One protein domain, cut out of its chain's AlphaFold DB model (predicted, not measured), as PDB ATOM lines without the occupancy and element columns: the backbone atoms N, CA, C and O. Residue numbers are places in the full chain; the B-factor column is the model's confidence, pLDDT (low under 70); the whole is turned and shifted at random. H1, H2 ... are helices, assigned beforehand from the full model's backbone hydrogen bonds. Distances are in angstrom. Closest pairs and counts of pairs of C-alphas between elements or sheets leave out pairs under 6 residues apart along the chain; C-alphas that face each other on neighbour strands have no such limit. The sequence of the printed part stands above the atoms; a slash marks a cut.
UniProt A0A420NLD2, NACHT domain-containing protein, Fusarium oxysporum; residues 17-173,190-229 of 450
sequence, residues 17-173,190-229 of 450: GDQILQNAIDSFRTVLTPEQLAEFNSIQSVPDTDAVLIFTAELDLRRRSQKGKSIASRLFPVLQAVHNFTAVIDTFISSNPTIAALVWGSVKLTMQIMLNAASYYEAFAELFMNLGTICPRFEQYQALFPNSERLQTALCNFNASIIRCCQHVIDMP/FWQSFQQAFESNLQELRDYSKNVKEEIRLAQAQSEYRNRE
ATOM      1  N   GLY A  17     188.465 197.209 129.979       73.44
ATOM      2  CA  GLY A  17     189.072 196.723 131.221       73.44
ATOM      3  C   GLY A  17     189.026 197.727 132.380       73.44
ATOM      4  O   GLY A  17     188.649 197.350 133.490       73.44
ATOM      5  N   ASP A  18     189.306 199.006 132.108       78.31
ATOM      6  CA  ASP A  18     189.275 200.092 133.100       78.31
ATOM      7  C   ASP A  18     187.876 200.225 133.708       78.31
ATOM      8  O   ASP A  18     187.727 200.337 134.924       78.31
ATOM      9  N   GLN A  19     186.835 200.129 132.875       83.25
ATOM     10  CA  GLN A  19     185.448 200.216 133.334       83.25
ATOM     11  C   GLN A  19     185.054 199.037 134.234       83.25
ATOM     12  O   GLN A  19     184.360 199.228 135.231       83.25
ATOM     13  N   ILE A  20     185.491 197.817 133.902       83.75
ATOM     14  CA  ILE A  20     185.216 196.610 134.700       83.75
ATOM     15  C   ILE A  20     185.785 196.763 136.112       83.75
ATOM     16  O   ILE A  20     185.101 196.472 137.096       83.75
ATOM     17  N   LEU A  21     187.027 197.233 136.210       85.62
ATOM     18  CA  LEU A  21     187.705 197.382 137.490       85.62
ATOM     19  C   LEU A  21     187.184 198.571 138.281       85.62
ATOM     20  O   LEU A  21     186.965 198.423 139.479       85.62
ATOM     21  N   GLN A  22     186.896 199.699 137.627       87.50
ATOM     22  CA  GLN A  22     186.295 200.836 138.320       87.50
ATOM     23  C   GLN A  22     184.919 200.509 138.888       87.50
ATOM     24  O   GLN A  22     184.668 200.805 140.050       87.50
ATOM     25  N   ASN A  23     184.074 199.790 138.147       87.38
ATOM     26  CA  ASN A  23     182.781 199.347 138.671       87.38
ATOM     27  C   ASN A  23     182.938 198.476 139.932       87.38
ATOM     28  O   ASN A  23     182.154 198.598 140.873       87.38
ATOM     29  N   ALA A  24     183.943 197.596 139.963       87.00
ATOM     30  CA  ALA A  24     184.217 196.761 141.129       87.00
ATOM     31  C   ALA A  24     184.768 197.576 142.312       87.00
ATOM     32  O   ALA A  24     184.336 197.367 143.443       87.00
ATOM     33  N   ILE A  25     185.676 198.524 142.056       89.00
ATOM     34  CA  ILE A  25     186.235 199.437 143.065       89.00
ATOM     35  C   ILE A  25     185.135 200.316 143.667       89.00
ATOM     36  O   ILE A  25     185.050 200.442 144.886       89.00
ATOM     37  N   ASP A  26     184.273 200.896 142.837       89.94
ATOM     38  CA  ASP A  26     183.174 201.744 143.295       89.94
ATOM     39  C   ASP A  26     182.171 200.952 144.129       89.94
ATOM     40  O   ASP A  26     181.724 201.436 145.166       89.94
ATOM     41  N   SER A  27     181.890 199.703 143.748       87.81
ATOM     42  CA  SER A  27     181.083 198.804 144.573       87.81
ATOM     43  C   SER A  27     181.767 198.486 145.908       87.81
ATOM     44  O   SER A  27     181.130 198.530 146.953       87.81
ATOM     45  N   PHE A  28     183.081 198.249 145.918       88.38
ATOM     46  CA  PHE A  28     183.834 198.024 147.154       88.38
ATOM     47  C   PHE A  28     183.805 199.237 148.092       88.38
ATOM     48  O   PHE A  28     183.675 199.077 149.302       88.38
ATOM     49  N   ARG A  29     183.857 200.462 147.560       89.75
ATOM     50  CA  ARG A  29     183.792 201.688 148.373       89.75
ATOM     51  C   ARG A  29     182.498 201.806 149.177       89.75
ATOM     52  O   ARG A  29     182.537 202.352 150.277       89.75
ATOM     53  N   THR A  30     181.373 201.301 148.665       88.31
ATOM     54  CA  THR A  30     180.074 201.440 149.347       88.31
ATOM     55  C   THR A  30     179.986 200.634 150.640       88.31
ATOM     56  O   THR A  30     179.190 200.980 151.511       88.31
ATOM     57  N   VAL A  31     180.817 199.598 150.794       81.81
ATOM     58  CA  VAL A  31     180.785 198.710 151.964       81.81
ATOM     59  C   VAL A  31     181.805 199.095 153.037       81.81
ATOM     60  O   VAL A  31     181.845 198.461 154.090       81.81
ATOM     61  N   LEU A  32     182.621 200.134 152.833       85.31
ATOM     62  CA  LEU A  32     183.642 200.580 153.792       85.31
ATOM     63  C   LEU A  32     183.073 201.554 154.837       85.31
ATOM     64  O   LEU A  32     182.109 202.270 154.579       85.31
ATOM     65  N   THR A  33     183.645 201.585 156.047       84.56
ATOM     66  CA  THR A  33     183.389 202.694 156.995       84.56
ATOM     67  C   THR A  33     184.095 203.978 156.532       84.56
ATOM     68  O   THR A  33     185.006 203.894 155.705       84.56
ATOM     69  N   PRO A  34     183.736 205.169 157.050       85.56
ATOM     70  CA  PRO A  34     184.409 206.418 156.681       85.56
ATOM     71  C   PRO A  34     185.932 206.380 156.882       85.56
ATOM     72  O   PRO A  34     186.677 206.869 156.036       85.56
ATOM     73  N   GLU A  35     186.407 205.744 157.958       84.50
ATOM     74  CA  GLU A  35     187.837 205.597 158.255       84.50
ATOM     75  C   GLU A  35     188.524 204.652 157.261       84.50
ATOM     76  O   GLU A  35     189.579 204.971 156.715       84.50
ATOM     77  N   GLN A  36     187.892 203.509 156.976       84.69
ATOM     78  CA  GLN A  36     188.379 202.523 156.007       84.69
ATOM     79  C   GLN A  36     188.412 203.087 154.583       84.69
ATOM     80  O   GLN A  36     189.338 202.809 153.825       84.69
ATOM     81  N   LEU A  37     187.417 203.896 154.217       87.69
ATOM     82  CA  LEU A  37     187.341 204.562 152.921       87.69
ATOM     83  C   LEU A  37     188.461 205.599 152.760       87.69
ATOM     84  O   LEU A  37     189.050 205.696 151.684       87.69
ATOM     85  N   ALA A  38     188.778 206.351 153.820       86.38
ATOM     86  CA  ALA A  38     189.895 207.293 153.822       86.38
ATOM     87  C   ALA A  38     191.249 206.573 153.680       86.38
ATOM     88  O   ALA A  38     192.070 206.990 152.861       86.38
ATOM     89  N   GLU A  39     191.463 205.463 154.402       85.75
ATOM     90  CA  GLU A  39     192.669 204.629 154.254       85.75
ATOM     91  C   GLU A  39     192.766 204.048 152.836       85.75
ATOM     92  O   GLU A  39     193.804 204.174 152.190       85.75
ATOM     93  N   PHE A  40     191.677 203.482 152.316       86.50
ATOM     94  CA  PHE A  40     191.632 202.887 150.981       86.50
ATOM     95  C   PHE A  40     191.941 203.904 149.873       86.50
ATOM     96  O   PHE A  40     192.762 203.632 149.001       86.50
ATOM     97  N   ASN A  41     191.353 205.103 149.935       86.19
ATOM     98  CA  ASN A  41     191.592 206.159 148.946       86.19
ATOM     99  C   ASN A  41     192.987 206.806 149.062       86.19
ATOM    100  O   ASN A  41     193.412 207.489 148.132       86.19
ATOM    101  N   SER A  42     193.704 206.606 150.174       84.62
ATOM    102  CA  SER A  42     195.086 207.080 150.330       84.62
ATOM    103  C   SER A  42     196.117 206.216 149.590       84.62
ATOM    104  O   SER A  42     197.270 206.621 149.442       84.62
ATOM    105  N   ILE A  43     195.717 205.034 149.103       83.75
ATOM    106  CA  ILE A  43     196.592 204.096 148.396       83.75
ATOM    107  C   ILE A  43     196.765 204.564 146.948       83.75
ATOM    108  O   ILE A  43     195.831 204.505 146.150       83.75
ATOM    109  N   GLN A  44     197.970 205.028 146.615       75.88
ATOM    110  CA  GLN A  44     198.280 205.617 145.303       75.88
ATOM    111  C   GLN A  44     199.165 204.738 144.411       75.88
ATOM    112  O   GLN A  44     199.225 204.969 143.207       75.88
ATOM    113  N   SER A  45     199.835 203.730 144.970       78.69
ATOM    114  CA  SER A  45     200.705 202.825 144.220       78.69
ATOM    115  C   SER A  45     200.619 201.391 144.737       78.69
ATOM    116  O   SER A  45     200.299 201.141 145.904       78.69
ATOM    117  N   VAL A  46     200.911 200.441 143.848       78.19
ATOM    118  CA  VAL A  46     201.186 199.054 144.231       78.19
ATOM    119  C   VAL A  46     202.510 199.054 145.018       78.19
ATOM    120  O   VAL A  46     203.477 199.665 144.555       78.19
ATOM    121  N   PRO A  47     202.568 198.464 146.227       79.00
ATOM    122  CA  PRO A  47     203.804 198.403 147.010       79.00
ATOM    123  C   PRO A  47     204.844 197.532 146.312       79.00
ATOM    124  O   PRO A  47     204.477 196.676 145.523       79.00
ATOM    125  N   ASP A  48     206.123 197.699 146.638       80.12
ATOM    126  CA  ASP A  48     207.161 196.765 146.205       80.12
ATOM    127  C   ASP A  48     207.151 195.469 147.040       80.12
ATOM    128  O   ASP A  48     206.450 195.334 148.049       80.12
ATOM    129  N   THR A  49     207.944 194.483 146.612       77.50
ATOM    130  CA  THR A  49     208.032 193.170 147.281       77.50
ATOM    131  C   THR A  49     208.491 193.292 148.743       77.50
ATOM    132  O   THR A  49     208.008 192.557 149.608       77.50
ATOM    133  N   ASP A  50     209.360 194.258 149.048       80.81
ATOM    134  CA  ASP A  50     209.843 194.511 150.408       80.81
ATOM    135  C   ASP A  50     208.728 195.075 151.303       80.81
ATOM    136  O   ASP A  50     208.551 194.629 152.440       80.81
ATOM    137  N   ALA A  51     207.894 195.979 150.790       82.50
ATOM    138  CA  ALA A  51     206.720 196.477 151.497       82.50
ATOM    139  C   ALA A  51     205.649 195.390 151.702       82.50
ATOM    140  O   ALA A  51     204.987 195.382 152.745       82.50
ATOM    141  N   VAL A  52     205.505 194.431 150.777       81.69
ATOM    142  CA  VAL A  52     204.657 193.237 150.976       81.69
ATOM    143  C   VAL A  52     205.176 192.377 152.135       81.69
ATOM    144  O   VAL A  52     204.388 191.927 152.977       81.69
ATOM    145  N   LEU A  53     206.495 192.184 152.224       82.31
ATOM    146  CA  LEU A  53     207.138 191.454 153.319       82.31
ATOM    147  C   LEU A  53     206.952 192.165 154.668       82.31
ATOM    148  O   LEU A  53     206.549 191.530 155.645       82.31
ATOM    149  N   ILE A  54     207.181 193.481 154.718       84.06
ATOM    150  CA  ILE A  54     206.999 194.306 155.924       84.06
ATOM    151  C   ILE A  54     205.543 194.268 156.389       84.06
ATOM    152  O   ILE A  54     205.276 194.037 157.568       84.06
ATOM    153  N   PHE A  55     204.587 194.437 155.472       81.62
ATOM    154  CA  PHE A  55     203.165 194.351 155.794       81.62
ATOM    155  C   PHE A  55     202.795 192.967 156.337       81.62
ATOM    156  O   PHE A  55     202.078 192.861 157.330       81.62
ATOM    157  N   THR A  56     203.336 191.901 155.749       78.19
ATOM    158  CA  THR A  56     203.128 190.536 156.243       78.19
ATOM    159  C   THR A  56     203.660 190.352 157.667       78.19
ATOM    160  O   THR A  56     202.982 189.757 158.506       78.19
ATOM    161  N   ALA A  57     204.847 190.888 157.963       80.06
ATOM    162  CA  ALA A  57     205.436 190.847 159.300       80.06
ATOM    163  C   ALA A  57     204.618 191.659 160.320       80.06
ATOM    164  O   ALA A  57     204.389 191.191 161.434       80.06
ATOM    165  N   GLU A  58     204.118 192.834 159.934       79.56
ATOM    166  CA  GLU A  58     203.252 193.674 160.768       79.56
ATOM    167  C   GLU A  58     201.939 192.960 161.123       79.56
ATOM    168  O   GLU A  58     201.504 192.961 162.279       79.56
ATOM    169  N   LEU A  59     201.324 192.286 160.149       74.81
ATOM    170  CA  LEU A  59     200.125 191.483 160.383       74.81
ATOM    171  C   LEU A  59     200.391 190.298 161.329       74.81
ATOM    172  O   LEU A  59     199.548 189.983 162.172       74.81
ATOM    173  N   ASP A  60     201.571 189.678 161.239       74.12
ATOM    174  CA  ASP A  60     201.997 188.610 162.149       74.12
ATOM    175  C   ASP A  60     202.215 189.125 163.584       74.12
ATOM    176  O   ASP A  60     201.804 188.482 164.554       74.12
ATOM    177  N   LEU A  61     202.807 190.317 163.734       74.00
ATOM    178  CA  LEU A  61     203.049 190.962 165.028       74.00
ATOM    179  C   LEU A  61     201.751 191.355 165.737       74.00
ATOM    180  O   LEU A  61     201.608 191.078 166.931       74.00
ATOM    181  N   ARG A  62     200.775 191.924 165.015       70.00
ATOM    182  CA  ARG A  62     199.462 192.308 165.573       70.00
ATOM    183  C   ARG A  62     198.705 191.128 166.177       70.00
ATOM    184  O   ARG A  62     197.947 191.311 167.130       70.00
ATOM    185  N   ARG A  63     198.954 189.913 165.680       63.44
ATOM    186  CA  ARG A  63     198.320 188.685 166.169       63.44
ATOM    187  C   ARG A  63     199.055 188.029 167.342       63.44
ATOM    188  O   ARG A  63     198.432 187.229 168.029       63.44
ATOM    189  N   ARG A  64     200.315 188.383 167.651       58.16
ATOM    190  CA  ARG A  64     201.060 187.811 168.802       58.16
ATOM    191  C   ARG A  64     200.394 188.066 170.163       58.16
ATOM    192  O   ARG A  64     200.686 187.352 171.118       58.16
ATOM    193  N   SER A  65     199.493 189.045 170.254       53.12
ATOM    194  CA  SER A  65     198.666 189.317 171.441       53.12
ATOM    195  C   SER A  65     197.542 188.284 171.660       53.12
ATOM    196  O   SER A  65     197.057 188.133 172.780       53.12
ATOM    197  N   GLN A  66     197.159 187.524 170.625       56.00
ATOM    198  CA  GLN A  66     196.215 186.404 170.675       56.00
ATOM    199  C   GLN A  66     197.002 185.079 170.600       56.00
ATOM    200  O   GLN A  66     197.883 184.924 169.763       56.00
ATOM    201  N   LYS A  67     196.720 184.096 171.467       49.12
ATOM    202  CA  LYS A  67     197.468 182.816 171.541       49.12
ATOM    203  C   LYS A  67     197.341 181.966 170.252       49.12
ATOM    204  O   LYS A  67     196.527 181.048 170.208       49.12
ATOM    205  N   GLY A  68     198.144 182.235 169.219       57.06
ATOM    206  CA  GLY A  68     198.131 181.528 167.929       57.06
ATOM    207  C   GLY A  68     199.520 181.342 167.297       57.06
ATOM    208  O   GLY A  68     200.491 181.971 167.707       57.06
ATOM    209  N   LYS A  69     199.622 180.441 166.307       58.50
ATOM    210  CA  LYS A  69     200.853 180.195 165.523       58.50
ATOM    211  C   LYS A  69     201.156 181.387 164.604       58.50
ATOM    212  O   LYS A  69     200.217 182.015 164.129       58.50
ATOM    213  N   SER A  70     202.437 181.645 164.318       65.12
ATOM    214  CA  SER A  70     202.850 182.611 163.283       65.12
ATOM    215  C   SER A  70     202.292 182.201 161.917       65.12
ATOM    216  O   SER A  70     202.217 181.019 161.578       65.12
ATOM    217  N   ILE A  71     201.861 183.198 161.162       63.31
ATOM    218  CA  ILE A  71     201.086 183.096 159.930       63.31
ATOM    219  C   ILE A  71     201.803 183.769 158.756       63.31
ATOM    220  O   ILE A  71     201.431 183.536 157.605       63.31
ATOM    221  N   ALA A  72     202.872 184.525 159.025       66.69
ATOM    222  CA  ALA A  72     203.704 185.177 158.015       66.69
ATOM    223  C   ALA A  72     204.116 184.236 156.866       66.69
ATOM    224  O   ALA A  72     204.012 184.604 155.698       66.69
ATOM    225  N   SER A  73     204.493 182.990 157.179       66.38
ATOM    226  CA  SER A  73     204.914 181.982 156.191       66.38
ATOM    227  C   SER A  73     203.807 181.531 155.231       66.38
ATOM    228  O   SER A  73     204.105 180.995 154.167       66.38
ATOM    229  N   ARG A  74     202.534 181.754 155.580       65.75
ATOM    230  CA  ARG A  74     201.362 181.458 154.735       65.75
ATOM    231  C   ARG A  74     200.804 182.698 154.053       65.75
ATOM    232  O   ARG A  74     200.286 182.603 152.946       65.75
ATOM    233  N   LEU A  75     200.895 183.847 154.718       68.50
ATOM    234  CA  LEU A  75     200.368 185.110 154.219       68.50
ATOM    235  C   LEU A  75     201.267 185.710 153.132       68.50
ATOM    236  O   LEU A  75     200.764 186.253 152.152       68.50
ATOM    237  N   PHE A  76     202.585 185.568 153.280       74.56
ATOM    238  CA  PHE A  76     203.538 186.150 152.343       74.56
ATOM    239  C   PHE A  76     203.361 185.599 150.918       74.56
ATOM    240  O   PHE A  76     203.199 186.409 150.013       74.56
ATOM    241  N   PRO A  77     203.264 184.273 150.677       70.25
ATOM    242  CA  PRO A  77     203.015 183.751 149.329       70.25
ATOM    243  C   PRO A  77     201.696 184.237 148.708       70.25
ATOM    244  O   PRO A  77     201.632 184.466 147.503       70.25
ATOM    245  N   VAL A  78     200.652 184.422 149.524       68.69
ATOM    246  CA  VAL A  78     199.342 184.932 149.087       68.69
ATOM    247  C   VAL A  78     199.441 186.388 148.649       68.69
ATOM    248  O   VAL A  78     199.023 186.741 147.548       68.69
ATOM    249  N   LEU A  79     200.006 187.233 149.505       76.88
ATOM    250  CA  LEU A  79     200.171 188.648 149.217       76.88
ATOM    251  C   LEU A  79     201.162 188.862 148.068       76.88
ATOM    252  O   LEU A  79     200.911 189.689 147.202       76.88
ATOM    253  N   GLN A  80     202.216 188.054 147.980       76.12
ATOM    254  CA  GLN A  80     203.140 188.076 146.852       76.12
ATOM    255  C   GLN A  80     202.448 187.693 145.542       76.12
ATOM    256  O   GLN A  80     202.694 188.318 144.512       76.12
ATOM    257  N   ALA A  81     201.563 186.690 145.564       71.12
ATOM    258  CA  ALA A  81     200.778 186.338 144.394       71.12
ATOM    259  C   ALA A  81     199.941 187.537 143.945       71.12
ATOM    260  O   ALA A  81     200.108 187.987 142.819       71.12
ATOM    261  N   VAL A  82     199.111 188.102 144.826       72.81
ATOM    262  CA  VAL A  82     198.255 189.259 144.505       72.81
ATOM    263  C   VAL A  82     199.074 190.446 143.993       72.81
ATOM    264  O   VAL A  82     198.690 191.039 142.990       72.81
ATOM    265  N   HIS A  83     200.221 190.732 144.613       78.56
ATOM    266  CA  HIS A  83     201.152 191.775 144.184       78.56
ATOM    267  C   HIS A  83     201.602 191.554 142.733       78.56
ATOM    268  O   HIS A  83     201.470 192.444 141.889       78.56
ATOM    269  N   ASN A  84     202.053 190.337 142.415       72.69
ATOM    270  CA  ASN A  84     202.485 189.982 141.067       72.69
ATOM    271  C   ASN A  84     201.326 190.087 140.046       72.69
ATOM    272  O   ASN A  84     201.571 190.458 138.901       72.69
ATOM    273  N   PHE A  85     200.062 189.847 140.438       68.31
ATOM    274  CA  PHE A  85     198.891 190.085 139.560       68.31
ATOM    275  C   PHE A  85     198.650 191.555 139.305       68.31
ATOM    276  O   PHE A  85     198.433 191.954 138.160       68.31
ATOM    277  N   THR A  86     198.665 192.355 140.366       72.81
ATOM    278  CA  THR A  86     198.436 193.792 140.248       72.81
ATOM    279  C   THR A  86     199.507 194.452 139.388       72.81
ATOM    280  O   THR A  86     199.164 195.318 138.593       72.81
ATOM    281  N   ALA A  87     200.752 193.965 139.433       72.69
ATOM    282  CA  ALA A  87     201.826 194.420 138.553       72.69
ATOM    283  C   ALA A  87     201.555 194.113 137.066       72.69
ATOM    284  O   ALA A  87     201.771 194.964 136.207       72.69
ATOM    285  N   VAL A  88     201.017 192.929 136.742       69.25
ATOM    286  CA  VAL A  88     200.640 192.580 135.358       69.25
ATOM    287  C   VAL A  88     199.537 193.512 134.843       69.25
ATOM    288  O   VAL A  88     199.585 193.950 133.698       69.25
ATOM    289  N   ILE A  89     198.560 193.875 135.674       69.31
ATOM    290  CA  ILE A  89     197.476 194.793 135.281       69.31
ATOM    291  C   ILE A  89     197.938 196.236 135.173       69.31
ATOM    292  O   ILE A  89     197.435 196.946 134.309       69.31
ATOM    293  N   ASP A  90     198.882 196.666 136.005       70.81
ATOM    294  CA  ASP A  90     199.452 198.016 135.944       70.81
ATOM    295  C   ASP A  90     200.026 198.313 134.546       70.81
ATOM    296  O   ASP A  90     199.880 199.410 134.011       70.81
ATOM    297  N   THR A  91     200.552 197.283 133.870       67.12
ATOM    298  CA  THR A  91     200.983 197.393 132.467       67.12
ATOM    299  C   THR A  91     199.837 197.467 131.450       67.12
ATOM    300  O   THR A  91     200.014 198.046 130.381       67.12
ATOM    301  N   PHE A  92     198.667 196.896 131.757       62.03
ATOM    302  CA  PHE A  92     197.481 196.931 130.891       62.03
ATOM    303  C   PHE A  92     196.659 198.213 131.066       62.03
ATOM    304  O   PHE A  92     196.060 198.689 130.106       62.03
ATOM    305  N   ILE A  93     196.655 198.772 132.276       60.72
ATOM    306  CA  ILE A  93     195.923 199.984 132.668       60.72
ATOM    307  C   ILE A  93     196.920 201.132 132.832       60.72
ATOM    308  O   ILE A  93     196.887 201.912 133.782       60.72
ATOM    309  N   SER A  94     197.824 201.265 131.863       59.25
ATOM    310  CA  SER A  94     198.830 202.331 131.835       59.25
ATOM    311  C   SER A  94     198.217 203.743 131.835       59.25
ATOM    312  O   SER A  94     198.910 204.726 132.081       59.25
ATOM    313  N   SER A  95     196.917 203.853 131.547       55.59
ATOM    314  CA  SER A  95     196.101 205.068 131.613       55.59
ATOM    315  C   SER A  95     195.724 205.488 133.042       55.59
ATOM    316  O   SER A  95     195.431 206.665 133.253       55.59
ATOM    317  N   ASN A  96     195.703 204.575 134.024       67.62
ATOM    318  CA  ASN A  96     195.287 204.881 135.397       67.62
ATOM    319  C   ASN A  96     195.943 203.944 136.443       67.62
ATOM    320  O   ASN A  96     195.283 203.030 136.949       67.62
ATOM    321  N   PRO A  97     197.212 204.193 136.824       71.88
ATOM    322  CA  PRO A  97     197.960 203.355 137.779       71.88
ATOM    323  C   PRO A  97     197.294 203.264 139.165       71.88
ATOM    324  O   PRO A  97     197.465 202.294 139.907       71.88
ATOM    325  N   THR A  98     196.438 204.233 139.499       80.56
ATOM    326  CA  THR A  98     195.624 204.215 140.719       80.56
ATOM    327  C   THR A  98     194.687 203.000 140.768       80.56
ATOM    328  O   THR A  98     194.418 202.481 141.846       80.56
ATOM    329  N   ILE A  99     194.197 202.495 139.627       82.25
ATOM    330  CA  ILE A  99     193.295 201.329 139.591       82.25
ATOM    331  C   ILE A  99     194.007 200.078 140.114       82.25
ATOM    332  O   ILE A  99     193.467 199.386 140.977       82.25
ATOM    333  N   ALA A 100     195.224 199.800 139.642       81.38
ATOM    334  CA  ALA A 100     196.007 198.649 140.094       81.38
ATOM    335  C   ALA A 100     196.349 198.753 141.592       81.38
ATOM    336  O   ALA A 100     196.219 197.775 142.335       81.38
ATOM    337  N   ALA A 101     196.689 199.960 142.057       84.31
ATOM    338  CA  ALA A 101     196.935 200.247 143.468       84.31
ATOM    339  C   ALA A 101     195.701 199.984 144.355       84.31
ATOM    340  O   ALA A 101     195.817 199.417 145.442       84.31
ATOM    341  N   LEU A 102     194.503 200.334 143.881       87.88
ATOM    342  CA  LEU A 102     193.248 200.109 144.606       87.88
ATOM    343  C   LEU A 102     192.802 198.638 144.585       87.88
ATOM    344  O   LEU A 102     192.251 198.159 145.577       87.88
ATOM    345  N   VAL A 103     193.096 197.880 143.521       85.19
ATOM    346  CA  VAL A 103     192.922 196.412 143.521       85.19
ATOM    347  C   VAL A 103     193.751 195.801 144.652       85.19
ATOM    348  O   VAL A 103     193.208 195.068 145.482       85.19
ATOM    349  N   TRP A 104     195.034 196.162 144.750       85.44
ATOM    350  CA  TRP A 104     195.899 195.749 145.859       85.44
ATOM    351  C   TRP A 104     195.336 196.187 147.221       85.44
ATOM    352  O   TRP A 104     195.244 195.392 148.162       85.44
ATOM    353  N   GLY A 105     194.905 197.447 147.313       85.44
ATOM    354  CA  GLY A 105     194.318 198.025 148.516       85.44
ATOM    355  C   GLY A 105     193.106 197.255 149.036       85.44
ATOM    356  O   GLY A 105     192.948 197.123 150.249       85.44
ATOM    357  N   SER A 106     192.290 196.685 148.142       86.88
ATOM    358  CA  SER A 106     191.087 195.938 148.526       86.88
ATOM    359  C   SER A 106     191.446 194.654 149.278       86.88
ATOM    360  O   SER A 106     190.863 194.359 150.323       86.88
ATOM    361  N   VAL A 107     192.484 193.947 148.821       82.62
ATOM    362  CA  VAL A 107     193.006 192.737 149.470       82.62
ATOM    363  C   VAL A 107     193.710 193.085 150.779       82.62
ATOM    364  O   VAL A 107     193.473 192.424 151.791       82.62
ATOM    365  N   LYS A 108     194.527 194.148 150.787       83.56
ATOM    366  CA  LYS A 108     195.227 194.643 151.984       83.56
ATOM    367  C   LYS A 108     194.246 194.936 153.125       83.56
ATOM    368  O   LYS A 108     194.414 194.416 154.230       83.56
ATOM    369  N   LEU A 109     193.211 195.725 152.836       83.00
ATOM    370  CA  LEU A 109     192.205 196.140 153.809       83.00
ATOM    371  C   LEU A 109     191.368 194.951 154.300       83.00
ATOM    372  O   LEU A 109     191.138 194.792 155.498       83.00
ATOM    373  N   THR A 110     190.983 194.061 153.384       79.31
ATOM    374  CA  THR A 110     190.252 192.830 153.718       79.31
ATOM    375  C   THR A 110     191.058 191.931 154.652       79.31
ATOM    376  O   THR A 110     190.515 191.430 155.636       79.31
ATOM    377  N   MET A 111     192.364 191.770 154.408       74.62
ATOM    378  CA  MET A 111     193.257 191.004 155.285       74.62
ATOM    379  C   MET A 111     193.386 191.634 156.679       74.62
ATOM    380  O   MET A 111     193.331 190.913 157.675       74.62
ATOM    381  N   GLN A 112     193.502 192.963 156.778       75.00
ATOM    382  CA  GLN A 112     193.532 193.664 158.072       75.00
ATOM    383  C   GLN A 112     192.242 193.447 158.875       75.00
ATOM    384  O   GLN A 112     192.303 193.246 160.087       75.00
ATOM    385  N   ILE A 113     191.083 193.445 158.209       72.25
ATOM    386  CA  ILE A 113     189.779 193.203 158.843       72.25
ATOM    387  C   ILE A 113     189.644 191.734 159.270       72.25
ATOM    388  O   ILE A 113     189.239 191.452 160.398       72.25
ATOM    389  N   MET A 114     190.042 190.796 158.405       67.25
ATOM    390  CA  MET A 114     189.979 189.353 158.665       67.25
ATOM    391  C   MET A 114     190.883 188.895 159.815       67.25
ATOM    392  O   MET A 114     190.544 187.945 160.517       67.25
ATOM    393  N   LEU A 115     192.003 189.573 160.077       62.28
ATOM    394  CA  LEU A 115     192.878 189.241 161.210       62.28
ATOM    395  C   LEU A 115     192.230 189.473 162.577       62.28
ATOM    396  O   LEU A 115     192.628 188.830 163.549       62.28
ATOM    397  N   ASN A 116     191.198 190.314 162.645       56.88
ATOM    398  CA  ASN A 116     190.398 190.490 163.854       56.88
ATOM    399  C   ASN A 116     189.359 189.358 164.046       56.88
ATOM    400  O   ASN A 116     188.775 189.254 165.122       56.88
ATOM    401  N   ALA A 117     189.159 188.483 163.046       54.53
ATOM    402  CA  ALA A 117     188.192 187.380 163.026       54.53
ATOM    403  C   ALA A 117     188.881 186.029 162.722       54.53
ATOM    404  O   ALA A 117     188.892 185.525 161.597       54.53
ATOM    405  N   ALA A 118     189.468 185.409 163.751       52.97
ATOM    406  CA  ALA A 118     190.385 184.272 163.618       52.97
ATOM    407  C   ALA A 118     189.830 183.006 162.914       52.97
ATOM    408  O   ALA A 118     190.633 182.188 162.464       52.97
ATOM    409  N   SER A 119     188.506 182.824 162.810       54.66
ATOM    410  CA  SER A 119     187.865 181.585 162.325       54.66
ATOM    411  C   SER A 119     187.807 181.419 160.800       54.66
ATOM    412  O   SER A 119     187.670 180.294 160.333       54.66
ATOM    413  N   TYR A 120     187.918 182.498 160.021       54.62
ATOM    414  CA  TYR A 120     187.742 182.470 158.553       54.62
ATOM    415  C   TYR A 120     189.049 182.647 157.766       54.62
ATOM    416  O   TYR A 120     189.103 182.437 156.554       54.62
ATOM    417  N   TYR A 121     190.127 182.977 158.474       60.75
ATOM    418  CA  TYR A 121     191.443 183.248 157.912       60.75
ATOM    419  C   TYR A 121     192.054 182.047 157.163       60.75
ATOM    420  O   TYR A 121     192.643 182.207 156.097       60.75
ATOM    421  N   GLU A 122     191.927 180.843 157.728       61.84
ATOM    422  CA  GLU A 122     192.554 179.617 157.211       61.84
ATOM    423  C   GLU A 122     192.071 179.288 155.792       61.84
ATOM    424  O   GLU A 122     192.880 179.064 154.891       61.84
ATOM    425  N   ALA A 123     190.755 179.354 155.598       61.12
ATOM    426  CA  ALA A 123     190.097 179.050 154.338       61.12
ATOM    427  C   ALA A 123     190.369 180.141 153.282       61.12
ATOM    428  O   ALA A 123     190.633 179.843 152.117       61.12
ATOM    429  N   PHE A 124     190.391 181.415 153.697       66.44
ATOM    430  CA  PHE A 124     190.748 182.539 152.827       66.44
ATOM    431  C   PHE A 124     192.198 182.441 152.327       66.44
ATOM    432  O   PHE A 124     192.460 182.610 151.138       66.44
ATOM    433  N   ALA A 125     193.142 182.091 153.207       67.62
ATOM    434  CA  ALA A 125     194.540 181.896 152.832       67.62
ATOM    435  C   ALA A 125     194.733 180.712 151.864       67.62
ATOM    436  O   ALA A 125     195.523 180.816 150.928       67.62
ATOM    437  N   GLU A 126     194.015 179.601 152.055       68.50
ATOM    438  CA  GLU A 126     194.073 178.433 151.162       68.50
ATOM    439  C   GLU A 126     193.562 178.754 149.748       68.50
ATOM    440  O   GLU A 126     194.202 178.412 148.751       68.50
ATOM    441  N   LEU A 127     192.461 179.500 149.646       67.00
ATOM    442  CA  LEU A 127     191.901 179.923 148.365       67.00
ATOM    443  C   LEU A 127     192.853 180.845 147.581       67.00
ATOM    444  O   LEU A 127     193.058 180.657 146.380       67.00
ATOM    445  N   PHE A 128     193.498 181.800 148.253       67.31
ATOM    446  CA  PHE A 128     194.506 182.651 147.614       67.31
ATOM    447  C   PHE A 128     195.823 181.914 147.311       67.31
ATOM    448  O   PHE A 128     196.507 182.268 146.350       67.31
ATOM    449  N   MET A 129     196.192 180.876 148.069       68.06
ATOM    450  CA  MET A 129     197.327 180.019 147.702       68.06
ATOM    451  C   MET A 129     197.039 179.250 146.408       68.06
ATOM    452  O   MET A 129     197.902 179.196 145.531       68.06
ATOM    453  N   ASN A 130     195.814 178.742 146.234       66.31
ATOM    454  CA  ASN A 130     195.381 178.132 144.972       66.31
ATOM    455  C   ASN A 130     195.423 179.134 143.813       66.31
ATOM    456  O   ASN A 130     195.909 178.791 142.734       66.31
ATOM    457  N   LEU A 131     195.009 180.384 144.050       64.50
ATOM    458  CA  LEU A 131     195.164 181.481 143.090       64.50
ATOM    459  C   LEU A 131     196.631 181.625 142.669       64.50
ATOM    460  O   LEU A 131     196.932 181.529 141.481       64.50
ATOM    461  N   GLY A 132     197.540 181.730 143.647       62.19
ATOM    462  CA  GLY A 132     198.986 181.887 143.461       62.19
ATOM    463  C   GLY A 132     199.665 180.831 142.585       62.19
ATOM    464  O   GLY A 132     200.718 181.106 142.013       62.19
ATOM    465  N   THR A 133     199.064 179.653 142.397       64.75
ATOM    466  CA  THR A 133     199.584 178.621 141.477       64.75
ATOM    467  C   THR A 133     199.281 178.888 139.997       64.75
ATOM    468  O   THR A 133     200.000 178.419 139.115       64.75
ATOM    469  N   ILE A 134     198.226 179.648 139.703       60.03
ATOM    470  CA  ILE A 134     197.729 179.918 138.339       60.03
ATOM    471  C   ILE A 134     198.386 181.186 137.772       60.03
ATOM    472  O   ILE A 134     198.641 181.317 136.574       60.03
ATOM    473  N   CYS A 135     198.733 182.070 138.691       58.00
ATOM    474  CA  CYS A 135     199.393 183.347 138.566       58.00
ATOM    475  C   CYS A 135     200.667 183.436 137.683       58.00
ATOM    476  O   CYS A 135     200.753 184.333 136.844       58.00
ATOM    477  N   PRO A 136     201.658 182.531 137.760       58.38
ATOM    478  CA  PRO A 136     202.934 182.723 137.054       58.38
ATOM    479  C   PRO A 136     202.821 182.699 135.520       58.38
ATOM    480  O   PRO A 136     203.752 183.069 134.811       58.38
ATOM    481  N   ARG A 137     201.690 182.231 134.975       61.09
ATOM    482  CA  ARG A 137     201.492 182.109 133.527       61.09
ATOM    483  C   ARG A 137     201.102 183.412 132.836       61.09
ATOM    484  O   ARG A 137     201.324 183.527 131.635       61.09
ATOM    485  N   PHE A 138     200.519 184.379 133.539       62.62
ATOM    486  CA  PHE A 138     199.965 185.572 132.888       62.62
ATOM    487  C   PHE A 138     201.020 186.565 132.422       62.62
ATOM    488  O   PHE A 138     200.845 187.165 131.367       62.62
ATOM    489  N   GLU A 139     202.127 186.673 133.150       61.28
ATOM    490  CA  GLU A 139     203.271 187.515 132.785       61.28
ATOM    491  C   GLU A 139     203.889 187.066 131.446       61.28
ATOM    492  O   GLU A 139     204.137 187.868 130.547       61.28
ATOM    493  N   GLN A 140     204.020 185.751 131.237       64.06
ATOM    494  CA  GLN A 140     204.496 185.194 129.963       64.06
ATOM    495  C   GLN A 140     203.505 185.439 128.816       64.06
ATOM    496  O   GLN A 140     203.912 185.701 127.684       64.06
ATOM    497  N   TYR A 141     202.200 185.359 129.090       63.44
ATOM    498  CA  TYR A 141     201.175 185.625 128.080       63.44
ATOM    499  C   TYR A 141     201.090 187.105 127.698       63.44
ATOM    500  O   TYR A 141     200.886 187.405 126.523       63.44
ATOM    501  N   GLN A 142     201.300 188.015 128.647       60.81
ATOM    502  CA  GLN A 142     201.410 189.450 128.389       60.81
ATOM    503  C   GLN A 142     202.574 189.750 127.435       60.81
ATOM    504  O   GLN A 142     202.374 190.450 126.443       60.81
ATOM    505  N   ALA A 143     203.760 189.187 127.691       65.81
ATOM    506  CA  ALA A 143     204.942 189.424 126.860       65.81
ATOM    507  C   ALA A 143     204.736 189.008 125.392       65.81
ATOM    508  O   ALA A 143     205.293 189.620 124.483       65.81
ATOM    509  N   LEU A 144     203.916 187.980 125.154       63.41
ATOM    510  CA  LEU A 144     203.629 187.467 123.815       63.41
ATOM    511  C   LEU A 144     202.444 188.175 123.130       63.41
ATOM    512  O   LEU A 144     202.441 188.275 121.905       63.41
ATOM    513  N   PHE A 145     201.452 188.674 123.884       63.78
ATOM    514  CA  PHE A 145     200.207 189.247 123.335       63.78
ATOM    515  C   PHE A 145     199.766 190.548 124.025       63.78
ATOM    516  O   PHE A 145     198.651 190.615 124.557       63.78
ATOM    517  N   PRO A 146     200.577 191.618 123.976       64.25
ATOM    518  CA  PRO A 146     200.293 192.853 124.710       64.25
ATOM    519  C   PRO A 146     198.976 193.532 124.286       64.25
ATOM    520  O   PRO A 146     198.301 194.136 125.114       64.25
ATOM    521  N   ASN A 147     198.558 193.367 123.025       66.50
ATOM    522  CA  ASN A 147     197.398 194.055 122.438       66.50
ATOM    523  C   ASN A 147     196.106 193.211 122.395       66.50
ATOM    524  O   ASN A 147     195.154 193.579 121.711       66.50
ATOM    525  N   SER A 148     196.059 192.043 123.048       68.69
ATOM    526  CA  SER A 148     194.869 191.183 122.998       68.69
ATOM    527  C   SER A 148     193.767 191.695 123.930       68.69
ATOM    528  O   SER A 148     193.787 191.422 125.131       68.69
ATOM    529  N   GLU A 149     192.752 192.370 123.381       69.81
ATOM    530  CA  GLU A 149     191.593 192.873 124.147       69.81
ATOM    531  C   GLU A 149     190.876 191.771 124.943       69.81
ATOM    532  O   GLU A 149     190.363 191.998 126.042       69.81
ATOM    533  N   ARG A 150     190.856 190.548 124.404       67.38
ATOM    534  CA  ARG A 150     190.240 189.377 125.034       67.38
ATOM    535  C   ARG A 150     191.004 188.951 126.292       67.38
ATOM    536  O   ARG A 150     190.381 188.703 127.321       67.38
ATOM    537  N   LEU A 151     192.339 188.913 126.222       69.50
ATOM    538  CA  LEU A 151     193.203 188.619 127.369       69.50
ATOM    539  C   LEU A 151     193.113 189.728 128.426       69.50
ATOM    540  O   LEU A 151     192.934 189.437 129.606       69.50
ATOM    541  N   GLN A 152     193.160 190.988 127.990       73.12
ATOM    542  CA  GLN A 152     193.018 192.162 128.854       73.12
ATOM    543  C   GLN A 152     191.687 192.157 129.617       73.12
ATOM    544  O   GLN A 152     191.665 192.317 130.837       73.12
ATOM    545  N   THR A 153     190.575 191.898 128.924       74.81
ATOM    546  CA  THR A 153     189.238 191.822 129.532       74.81
ATOM    547  C   THR A 153     189.153 190.699 130.567       74.81
ATOM    548  O   THR A 153     188.613 190.907 131.652       74.81
ATOM    549  N   ALA A 154     189.712 189.522 130.270       71.69
ATOM    550  CA  ALA A 154     189.720 188.390 131.198       71.69
ATOM    551  C   ALA A 154     190.529 188.691 132.472       71.69
ATOM    552  O   ALA A 154     190.070 188.406 133.578       71.69
ATOM    553  N   LEU A 155     191.696 189.328 132.331       73.31
ATOM    554  CA  LEU A 155     192.515 189.762 133.466       73.31
ATOM    555  C   LEU A 155     191.794 190.813 134.323       73.31
ATOM    556  O   LEU A 155     191.818 190.724 135.552       73.31
ATOM    557  N   CYS A 156     191.093 191.761 133.700       78.62
ATOM    558  CA  CYS A 156     190.298 192.757 134.423       78.62
ATOM    559  C   CYS A 156     189.096 192.122 135.145       78.62
ATOM    560  O   CYS A 156     188.865 192.412 136.316       78.62
ATOM    561  N   ASN A 157     188.373 191.196 134.505       75.31
ATOM    562  CA  ASN A 157     187.266 190.447 135.124       75.31
ATOM    563  C   ASN A 157     187.723 189.607 136.324       75.31
ATOM    564  O   ASN A 157     187.033 189.531 137.345       75.31
ATOM    565  N   PHE A 158     188.898 188.992 136.219       74.06
ATOM    566  CA  PHE A 158     189.502 188.234 137.306       74.06
ATOM    567  C   PHE A 158     189.778 189.126 138.525       74.06
ATOM    568  O   PHE A 158     189.373 188.801 139.640       74.06
ATOM    569  N   ASN A 159     190.356 190.306 138.317       76.00
ATOM    570  CA  ASN A 159     190.670 191.225 139.411       76.00
ATOM    571  C   ASN A 159     189.438 191.922 139.987       76.00
ATOM    572  O   ASN A 159     189.331 192.076 141.202       76.00
ATOM    573  N   ALA A 160     188.440 192.219 139.156       80.25
ATOM    574  CA  ALA A 160     187.124 192.629 139.632       80.25
ATOM    575  C   ALA A 160     186.474 191.549 140.516       80.25
ATOM    576  O   ALA A 160     185.743 191.863 141.450       80.25
ATOM    577  N   SER A 161     186.740 190.267 140.259       74.81
ATOM    578  CA  SER A 161     186.244 189.166 141.094       74.81
ATOM    579  C   SER A 161     186.990 189.059 142.428       74.81
ATOM    580  O   SER A 161     186.353 188.781 143.442       74.81
ATOM    581  N   ILE A 162     188.289 189.382 142.466       76.00
ATOM    582  CA  ILE A 162     189.051 189.546 143.718       76.00
ATOM    583  C   ILE A 162     188.476 190.703 144.553       76.00
ATOM    584  O   ILE A 162     188.220 190.529 145.745       76.00
ATOM    585  N   ILE A 163     188.202 191.857 143.936       82.31
ATOM    586  CA  ILE A 163     187.616 193.014 144.633       82.31
ATOM    587  C   ILE A 163     186.205 192.697 145.153       82.31
ATOM    588  O   ILE A 163     185.900 192.979 146.308       82.31
ATOM    589  N   ARG A 164     185.348 192.062 144.344       78.94
ATOM    590  CA  ARG A 164     184.001 191.640 144.779       78.94
ATOM    591  C   ARG A 164     184.054 190.624 145.921       78.94
ATOM    592  O   ARG A 164     183.239 190.680 146.836       78.94
ATOM    593  N   CYS A 165     185.038 189.726 145.908       71.88
ATOM    594  CA  CYS A 165     185.326 188.838 147.034       71.88
ATOM    595  C   CYS A 165     185.631 189.639 148.311       71.88
ATOM    596  O   CYS A 165     185.010 189.398 149.347       71.88
ATOM    597  N   CYS A 166     186.530 190.619 148.218       77.12
ATOM    598  CA  CYS A 166     186.878 191.518 149.315       77.12
ATOM    599  C   CYS A 166     185.647 192.289 149.827       77.12
ATOM    600  O   CYS A 166     185.419 192.381 151.030       77.12
ATOM    601  N   GLN A 167     184.805 192.780 148.916       80.94
ATOM    602  CA  GLN A 167     183.568 193.495 149.234       80.94
ATOM    603  C   GLN A 167     182.606 192.634 150.056       80.94
ATOM    604  O   GLN A 167     182.169 193.047 151.128       80.94
ATOM    605  N   HIS A 168     182.302 191.422 149.582       70.75
ATOM    606  CA  HIS A 168     181.389 190.507 150.270       70.75
ATOM    607  C   HIS A 168     181.877 190.133 151.668       70.75
ATOM    608  O   HIS A 168     181.073 189.996 152.587       70.75
ATOM    609  N   VAL A 169     183.191 190.000 151.839       69.94
ATOM    610  CA  VAL A 169     183.804 189.760 153.143       69.94
ATOM    611  C   VAL A 169     183.547 190.920 154.118       69.94
ATOM    612  O   VAL A 169     183.257 190.675 155.289       69.94
ATOM    613  N   ILE A 170     183.640 192.169 153.653       72.12
ATOM    614  CA  ILE A 170     183.531 193.367 154.502       72.12
ATOM    615  C   ILE A 170     182.075 193.773 154.780       72.12
ATOM    616  O   ILE A 170     181.797 194.320 155.847       72.12
ATOM    617  N   ASP A 171     181.150 193.522 153.854       69.31
ATOM    618  CA  ASP A 171     179.736 193.911 153.980       69.31
ATOM    619  C   ASP A 171     178.936 192.982 154.911       69.31
ATOM    620  O   ASP A 171     178.005 193.392 155.603       69.31
ATOM    621  N   MET A 172     179.342 191.713 154.991       56.16
ATOM    622  CA  MET A 172     178.624 190.664 155.721       56.16
ATOM    623  C   MET A 172     178.356 190.956 157.220       56.16
ATOM    624  O   MET A 172     177.261 190.641 157.686       56.16
ATOM    625  N   PRO A 173     179.248 191.615 157.989       55.66
ATOM    626  CA  PRO A 173     178.974 192.032 159.369       55.66
ATOM    627  C   PRO A 173     177.891 193.118 159.524       55.66
ATOM    628  O   PRO A 173     177.475 193.385 160.653       55.66
ATOM    629  N   PHE A 190     177.682 179.805 153.001       56.12
ATOM    630  CA  PHE A 190     178.421 181.030 152.666       56.12
ATOM    631  C   PHE A 190     179.751 180.706 151.972       56.12
ATOM    632  O   PHE A 190     180.037 181.231 150.894       56.12
ATOM    633  N   TRP A 191     180.541 179.800 152.558       58.50
ATOM    634  CA  TRP A 191     181.837 179.412 152.002       58.50
ATOM    635  C   TRP A 191     181.703 178.686 150.655       58.50
ATOM    636  O   TRP A 191     182.508 178.887 149.750       58.50
ATOM    637  N   GLN A 192     180.646 177.894 150.485       62.16
ATOM    638  CA  GLN A 192     180.387 177.150 149.256       62.16
ATOM    639  C   GLN A 192     179.964 178.065 148.095       62.16
ATOM    640  O   GLN A 192     180.483 177.917 146.990       62.16
ATOM    641  N   SER A 193     179.097 179.056 148.339       58.72
ATOM    642  CA  SER A 193     178.756 180.078 147.335       58.72
ATOM    643  C   SER A 193     179.967 180.934 146.956       58.72
ATOM    644  O   SER A 193     180.166 181.240 145.779       58.72
ATOM    645  N   PHE A 194     180.810 181.266 147.938       56.78
ATOM    646  CA  PHE A 194     182.075 181.961 147.720       56.78
ATOM    647  C   PHE A 194     183.033 181.160 146.822       56.78
ATOM    648  O   PHE A 194     183.503 181.662 145.797       56.78
ATOM    649  N   GLN A 195     183.273 179.892 147.164       61.38
ATOM    650  CA  GLN A 195     184.152 178.994 146.418       61.38
ATOM    651  C   GLN A 195     183.636 178.745 144.993       61.38
ATOM    652  O   GLN A 195     184.426 178.706 144.055       61.38
ATOM    653  N   GLN A 196     182.317 178.654 144.797       66.62
ATOM    654  CA  GLN A 196     181.705 178.454 143.481       66.62
ATOM    655  C   GLN A 196     181.874 179.669 142.554       66.62
ATOM    656  O   GLN A 196     182.216 179.501 141.382       66.62
ATOM    657  N   ALA A 197     181.668 180.889 143.062       61.28
ATOM    658  CA  ALA A 197     181.881 182.108 142.279       61.28
ATOM    659  C   ALA A 197     183.355 182.264 141.879       61.28
ATOM    660  O   ALA A 197     183.671 182.629 140.746       61.28
ATOM    661  N   PHE A 198     184.268 181.950 142.794       63.94
ATOM    662  CA  PHE A 198     185.700 182.004 142.539       63.94
ATOM    663  C   PHE A 198     186.165 180.932 141.534       63.94
ATOM    664  O   PHE A 198     186.852 181.260 140.565       63.94
ATOM    665  N   GLU A 199     185.728 179.679 141.694       66.44
ATOM    666  CA  GLU A 199     186.076 178.571 140.791       66.44
ATOM    667  C   GLU A 199     185.528 178.792 139.371       66.44
ATOM    668  O   GLU A 199     186.216 178.509 138.392       66.44
ATOM    669  N   SER A 200     184.329 179.374 139.231       67.75
ATOM    670  CA  SER A 200     183.766 179.733 137.919       67.75
ATOM    671  C   SER A 200     184.662 180.713 137.153       67.75
ATOM    672  O   SER A 200     184.893 180.533 135.959       67.75
ATOM    673  N   ASN A 201     185.203 181.729 137.836       59.19
ATOM    674  CA  ASN A 201     186.125 182.694 137.227       59.19
ATOM    675  C   ASN A 201     187.489 182.054 136.908       59.19
ATOM    676  O   ASN A 201     188.082 182.339 135.866       59.19
ATOM    677  N   LEU A 202     187.983 181.156 137.773       64.38
ATOM    678  CA  LEU A 202     189.208 180.391 137.513       64.38
ATOM    679  C   LEU A 202     189.082 179.476 136.292       64.38
ATOM    680  O   LEU A 202     190.041 179.326 135.529       64.38
ATOM    681  N   GLN A 203     187.913 178.871 136.089       67.50
ATOM    682  CA  GLN A 203     187.668 177.989 134.956       67.50
ATOM    683  C   GLN A 203     187.619 178.763 133.632       67.50
ATOM    684  O   GLN A 203     188.282 178.360 132.675       67.50
ATOM    685  N   GLU A 204     186.943 179.915 133.597       65.44
ATOM    686  CA  GLU A 204     186.909 180.790 132.416       65.44
ATOM    687  C   GLU A 204     188.330 181.183 131.985       65.44
ATOM    688  O   GLU A 204     188.713 181.119 130.815       65.44
ATOM    689  N   LEU A 205     189.166 181.494 132.969       61.25
ATOM    690  CA  LEU A 205     190.553 181.871 132.780       61.25
ATOM    691  C   LEU A 205     191.415 180.716 132.231       61.25
ATOM    692  O   LEU A 205     192.260 180.924 131.350       61.25
ATOM    693  N   ARG A 206     191.207 179.486 132.721       67.62
ATOM    694  CA  ARG A 206     191.871 178.284 132.184       67.62
ATOM    695  C   ARG A 206     191.511 178.066 130.715       67.62
ATOM    696  O   ARG A 206     192.380 177.678 129.929       67.62
ATOM    697  N   ASP A 207     190.273 178.358 130.335       68.25
ATOM    698  CA  ASP A 207     189.800 178.209 128.961       68.25
ATOM    699  C   ASP A 207     190.337 179.316 128.037       68.25
ATOM    700  O   ASP A 207     190.732 179.030 126.902       68.25
ATOM    701  N   TYR A 208     190.503 180.554 128.521       61.25
ATOM    702  CA  TYR A 208     191.248 181.585 127.781       61.25
ATOM    703  C   TYR A 208     192.717 181.198 127.569       61.25
ATOM    704  O   TYR A 208     193.217 181.335 126.455       61.25
ATOM    705  N   SER A 209     193.403 180.653 128.579       62.09
ATOM    706  CA  SER A 209     194.801 180.205 128.449       62.09
ATOM    707  C   SER A 209     194.976 179.100 127.394       62.09
ATOM    708  O   SER A 209     195.964 179.106 126.653       62.09
ATOM    709  N   LYS A 210     194.016 178.169 127.281       66.88
ATOM    710  CA  LYS A 210     194.000 177.158 126.207       66.88
ATOM    711  C   LYS A 210     193.809 177.796 124.831       66.88
ATOM    712  O   LYS A 210     194.562 177.478 123.918       66.88
ATOM    713  N   ASN A 211     192.865 178.727 124.701       63.56
ATOM    714  CA  ASN A 211     192.605 179.417 123.436       63.56
ATOM    715  C   ASN A 211     193.804 180.264 122.980       63.56
ATOM    716  O   ASN A 211     194.167 180.224 121.811       63.56
ATOM    717  N   VAL A 212     194.478 180.955 123.906       62.06
ATOM    718  CA  VAL A 212     195.702 181.716 123.605       62.06
ATOM    719  C   VAL A 212     196.794 180.800 123.052       62.06
ATOM    720  O   VAL A 212     197.430 181.173 122.076       62.06
ATOM    721  N   LYS A 213     196.984 179.588 123.601       64.50
ATOM    722  CA  LYS A 213     197.963 178.612 123.075       64.50
ATOM    723  C   LYS A 213     197.704 178.217 121.619       64.50
ATOM    724  O   LYS A 213     198.667 178.075 120.867       64.50
ATOM    725  N   GLU A 214     196.445 178.035 121.231       66.81
ATOM    726  CA  GLU A 214     196.095 177.709 119.843       66.81
ATOM    727  C   GLU A 214     196.274 178.913 118.906       66.81
ATOM    728  O   GLU A 214     196.781 178.749 117.798       66.81
ATOM    729  N   GLU A 215     195.991 180.131 119.372       63.03
ATOM    730  CA  GLU A 215     196.281 181.362 118.621       63.03
ATOM    731  C   GLU A 215     197.791 181.562 118.384       63.03
ATOM    732  O   GLU A 215     198.190 181.936 117.282       63.03
ATOM    733  N   ILE A 216     198.662 181.230 119.355       65.94
ATOM    734  CA  ILE A 216     200.128 181.262 119.138       65.94
ATOM    735  C   ILE A 216     200.523 180.309 118.010       65.94
ATOM    736  O   ILE A 216     201.312 180.671 117.139       65.94
ATOM    737  N   ARG A 217     199.983 179.084 118.029       75.56
ATOM    738  CA  ARG A 217     200.288 178.063 117.020       75.56
ATOM    739  C   ARG A 217     199.829 178.500 115.636       75.56
ATOM    740  O   ARG A 217     200.576 178.333 114.676       75.56
ATOM    741  N   LEU A 218     198.641 179.096 115.533       74.69
ATOM    742  CA  LEU A 218     198.131 179.658 114.283       74.69
ATOM    743  C   LEU A 218     199.008 180.810 113.779       74.69
ATOM    744  O   LEU A 218     199.382 180.816 112.606       74.69
ATOM    745  N   ALA A 219     199.399 181.739 114.652       67.06
ATOM    746  CA  ALA A 219     200.272 182.855 114.295       67.06
ATOM    747  C   ALA A 219     201.675 182.387 113.862       67.06
ATOM    748  O   ALA A 219     202.217 182.893 112.878       67.06
ATOM    749  N   GLN A 220     202.243 181.385 114.541       72.69
ATOM    750  CA  GLN A 220     203.503 180.748 114.144       72.69
ATOM    751  C   GLN A 220     203.376 180.082 112.774       72.69
ATOM    752  O   GLN A 220     204.187 180.356 111.893       72.69
ATOM    753  N   ALA A 221     202.327 179.288 112.549       80.00
ATOM    754  CA  ALA A 221     202.090 178.637 111.264       80.00
ATOM    755  C   ALA A 221     201.913 179.652 110.119       80.00
ATOM    756  O   ALA A 221     202.455 179.460 109.031       80.00
ATOM    757  N   GLN A 222     201.207 180.761 110.358       78.06
ATOM    758  CA  GLN A 222     201.051 181.840 109.377       78.06
ATOM    759  C   GLN A 222     202.364 182.584 109.109       78.06
ATOM    760  O   GLN A 222     202.666 182.891 107.955       78.06
ATOM    761  N   SER A 223     203.151 182.867 110.149       75.12
ATOM    762  CA  SER A 223     204.463 183.505 110.013       75.12
ATOM    763  C   SER A 223     205.432 182.615 109.235       75.12
ATOM    764  O   SER A 223     206.062 183.080 108.288       75.12
ATOM    765  N   GLU A 224     205.485 181.323 109.560       83.44
ATOM    766  CA  GLU A 224     206.277 180.341 108.821       83.44
ATOM    767  C   GLU A 224     205.842 180.240 107.363       83.44
ATOM    768  O   GLU A 224     206.690 180.242 106.475       83.44
ATOM    769  N   TYR A 225     204.534 180.174 107.099       86.12
ATOM    770  CA  TYR A 225     204.010 180.155 105.737       86.12
ATOM    771  C   TYR A 225     204.441 181.406 104.963       86.12
ATOM    772  O   TYR A 225     204.962 181.306 103.853       86.12
ATOM    773  N   ARG A 226     204.298 182.587 105.573       84.81
ATOM    774  CA  ARG A 226     204.683 183.863 104.961       84.81
ATOM    775  C   ARG A 226     206.186 183.948 104.705       84.81
ATOM    776  O   ARG A 226     206.587 184.390 103.634       84.81
ATOM    777  N   ASN A 227     207.008 183.486 105.647       84.56
ATOM    778  CA  ASN A 227     208.458 183.412 105.474       84.56
ATOM    779  C   ASN A 227     208.849 182.441 104.356       84.56
ATOM    780  O   ASN A 227     209.721 182.769 103.557       84.56
ATOM    781  N   ARG A 228     208.189 181.278 104.252       89.94
ATOM    782  CA  ARG A 228     208.425 180.333 103.149       89.94
ATOM    783  C   ARG A 228     208.066 180.946 101.796       89.94
ATOM    784  O   ARG A 228     208.817 180.769 100.845       89.94
ATOM    785  N   GLU A 229     206.961 181.682 101.702       91.81
ATOM    786  CA  GLU A 229     206.576 182.372 100.463       91.81
ATOM    787  C   GLU A 229     207.565 183.485 100.088       91.81
ATOM    788  O   GLU A 229     207.977 183.572  98.933       91.81
TER     789      GLU A 229
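AT A GLANCE: This is residues 17 to 173 and 190 to 229 of the 450 residues of the protein "NACHT domain-containing protein" of Fusarium oxysporum (UniProt A0A420NLD2). Look for a lengthwise bundle of H1, H4, H5 and H8, with the long H9 packing on H8 and sticking out beyond the body as an arm, residues 217 to 229. H3 and H6 pack on H4, and short H2 packs on H5. The printed part has 197 residues with nine named helices, H1 to H9 in chain order, and no named strand: all helix, packed part aligned, part crossed. It is compact, with a radius of gyration of the C-alphas of 18.4 A, and spans 71 by 34 by 32 A.

HOW THE PARTS SIT: Start at H9, residues 190 to 229; its residues 194 to 208 alone touch H8, residues 149 to 171, closest C-alphas Phe 158 and Asn 201, 6.5 A. H8 touches H1, residues 17 to 30, at a shallow tilt of 5 degrees, closest C-alphas Phe 28 and Gln 167, 5.0 A. H8 also touches H5, residues 97 to 114, closest C-alphas Thr 110 and Cys 166, 5.7 A. H5 touches H2, residues 34 to 41, closest C-alphas Phe 40 and Gly 105, 6.1 A. H4, residues 72 to 92, is the hub, and makes helical hairpins with H5 and with H3, residues 49 to 63. H4 touches H6, residues 121 to 134, closest C-alphas Ala 81 and Gly 132, 4.9 A. H4 only just touches H7, residues 136 to 144, with 3 pairs of C-alphas within 8 A. Every O i to N i+4 pair is within hydrogen-bond range in H2, H8 and H9, but 9 of 10 in H1 and H6, 10 of 11 in H3, 13 of 17 in H4, 13 of 14 in H5 and 4 of 5 in H7.

IN THESE COORDINATES: Find C-alpha 190 at (178.421, 181.030, 152.666); H9 runs 59.3 A to C-alpha 229 at (206.576, 182.372, 100.463). H8 measures 32.1 A and H4 30.2 A.

THE WHOLE: Residues 174 to 189 are cut out, with C-alphas 173 and 190 12.9 A apart. Of the links printed whole, none is long. Mean pLDDT of the printed part is 72.1, with 93 residues under 70, among them 114 to 151 and 190 to 216.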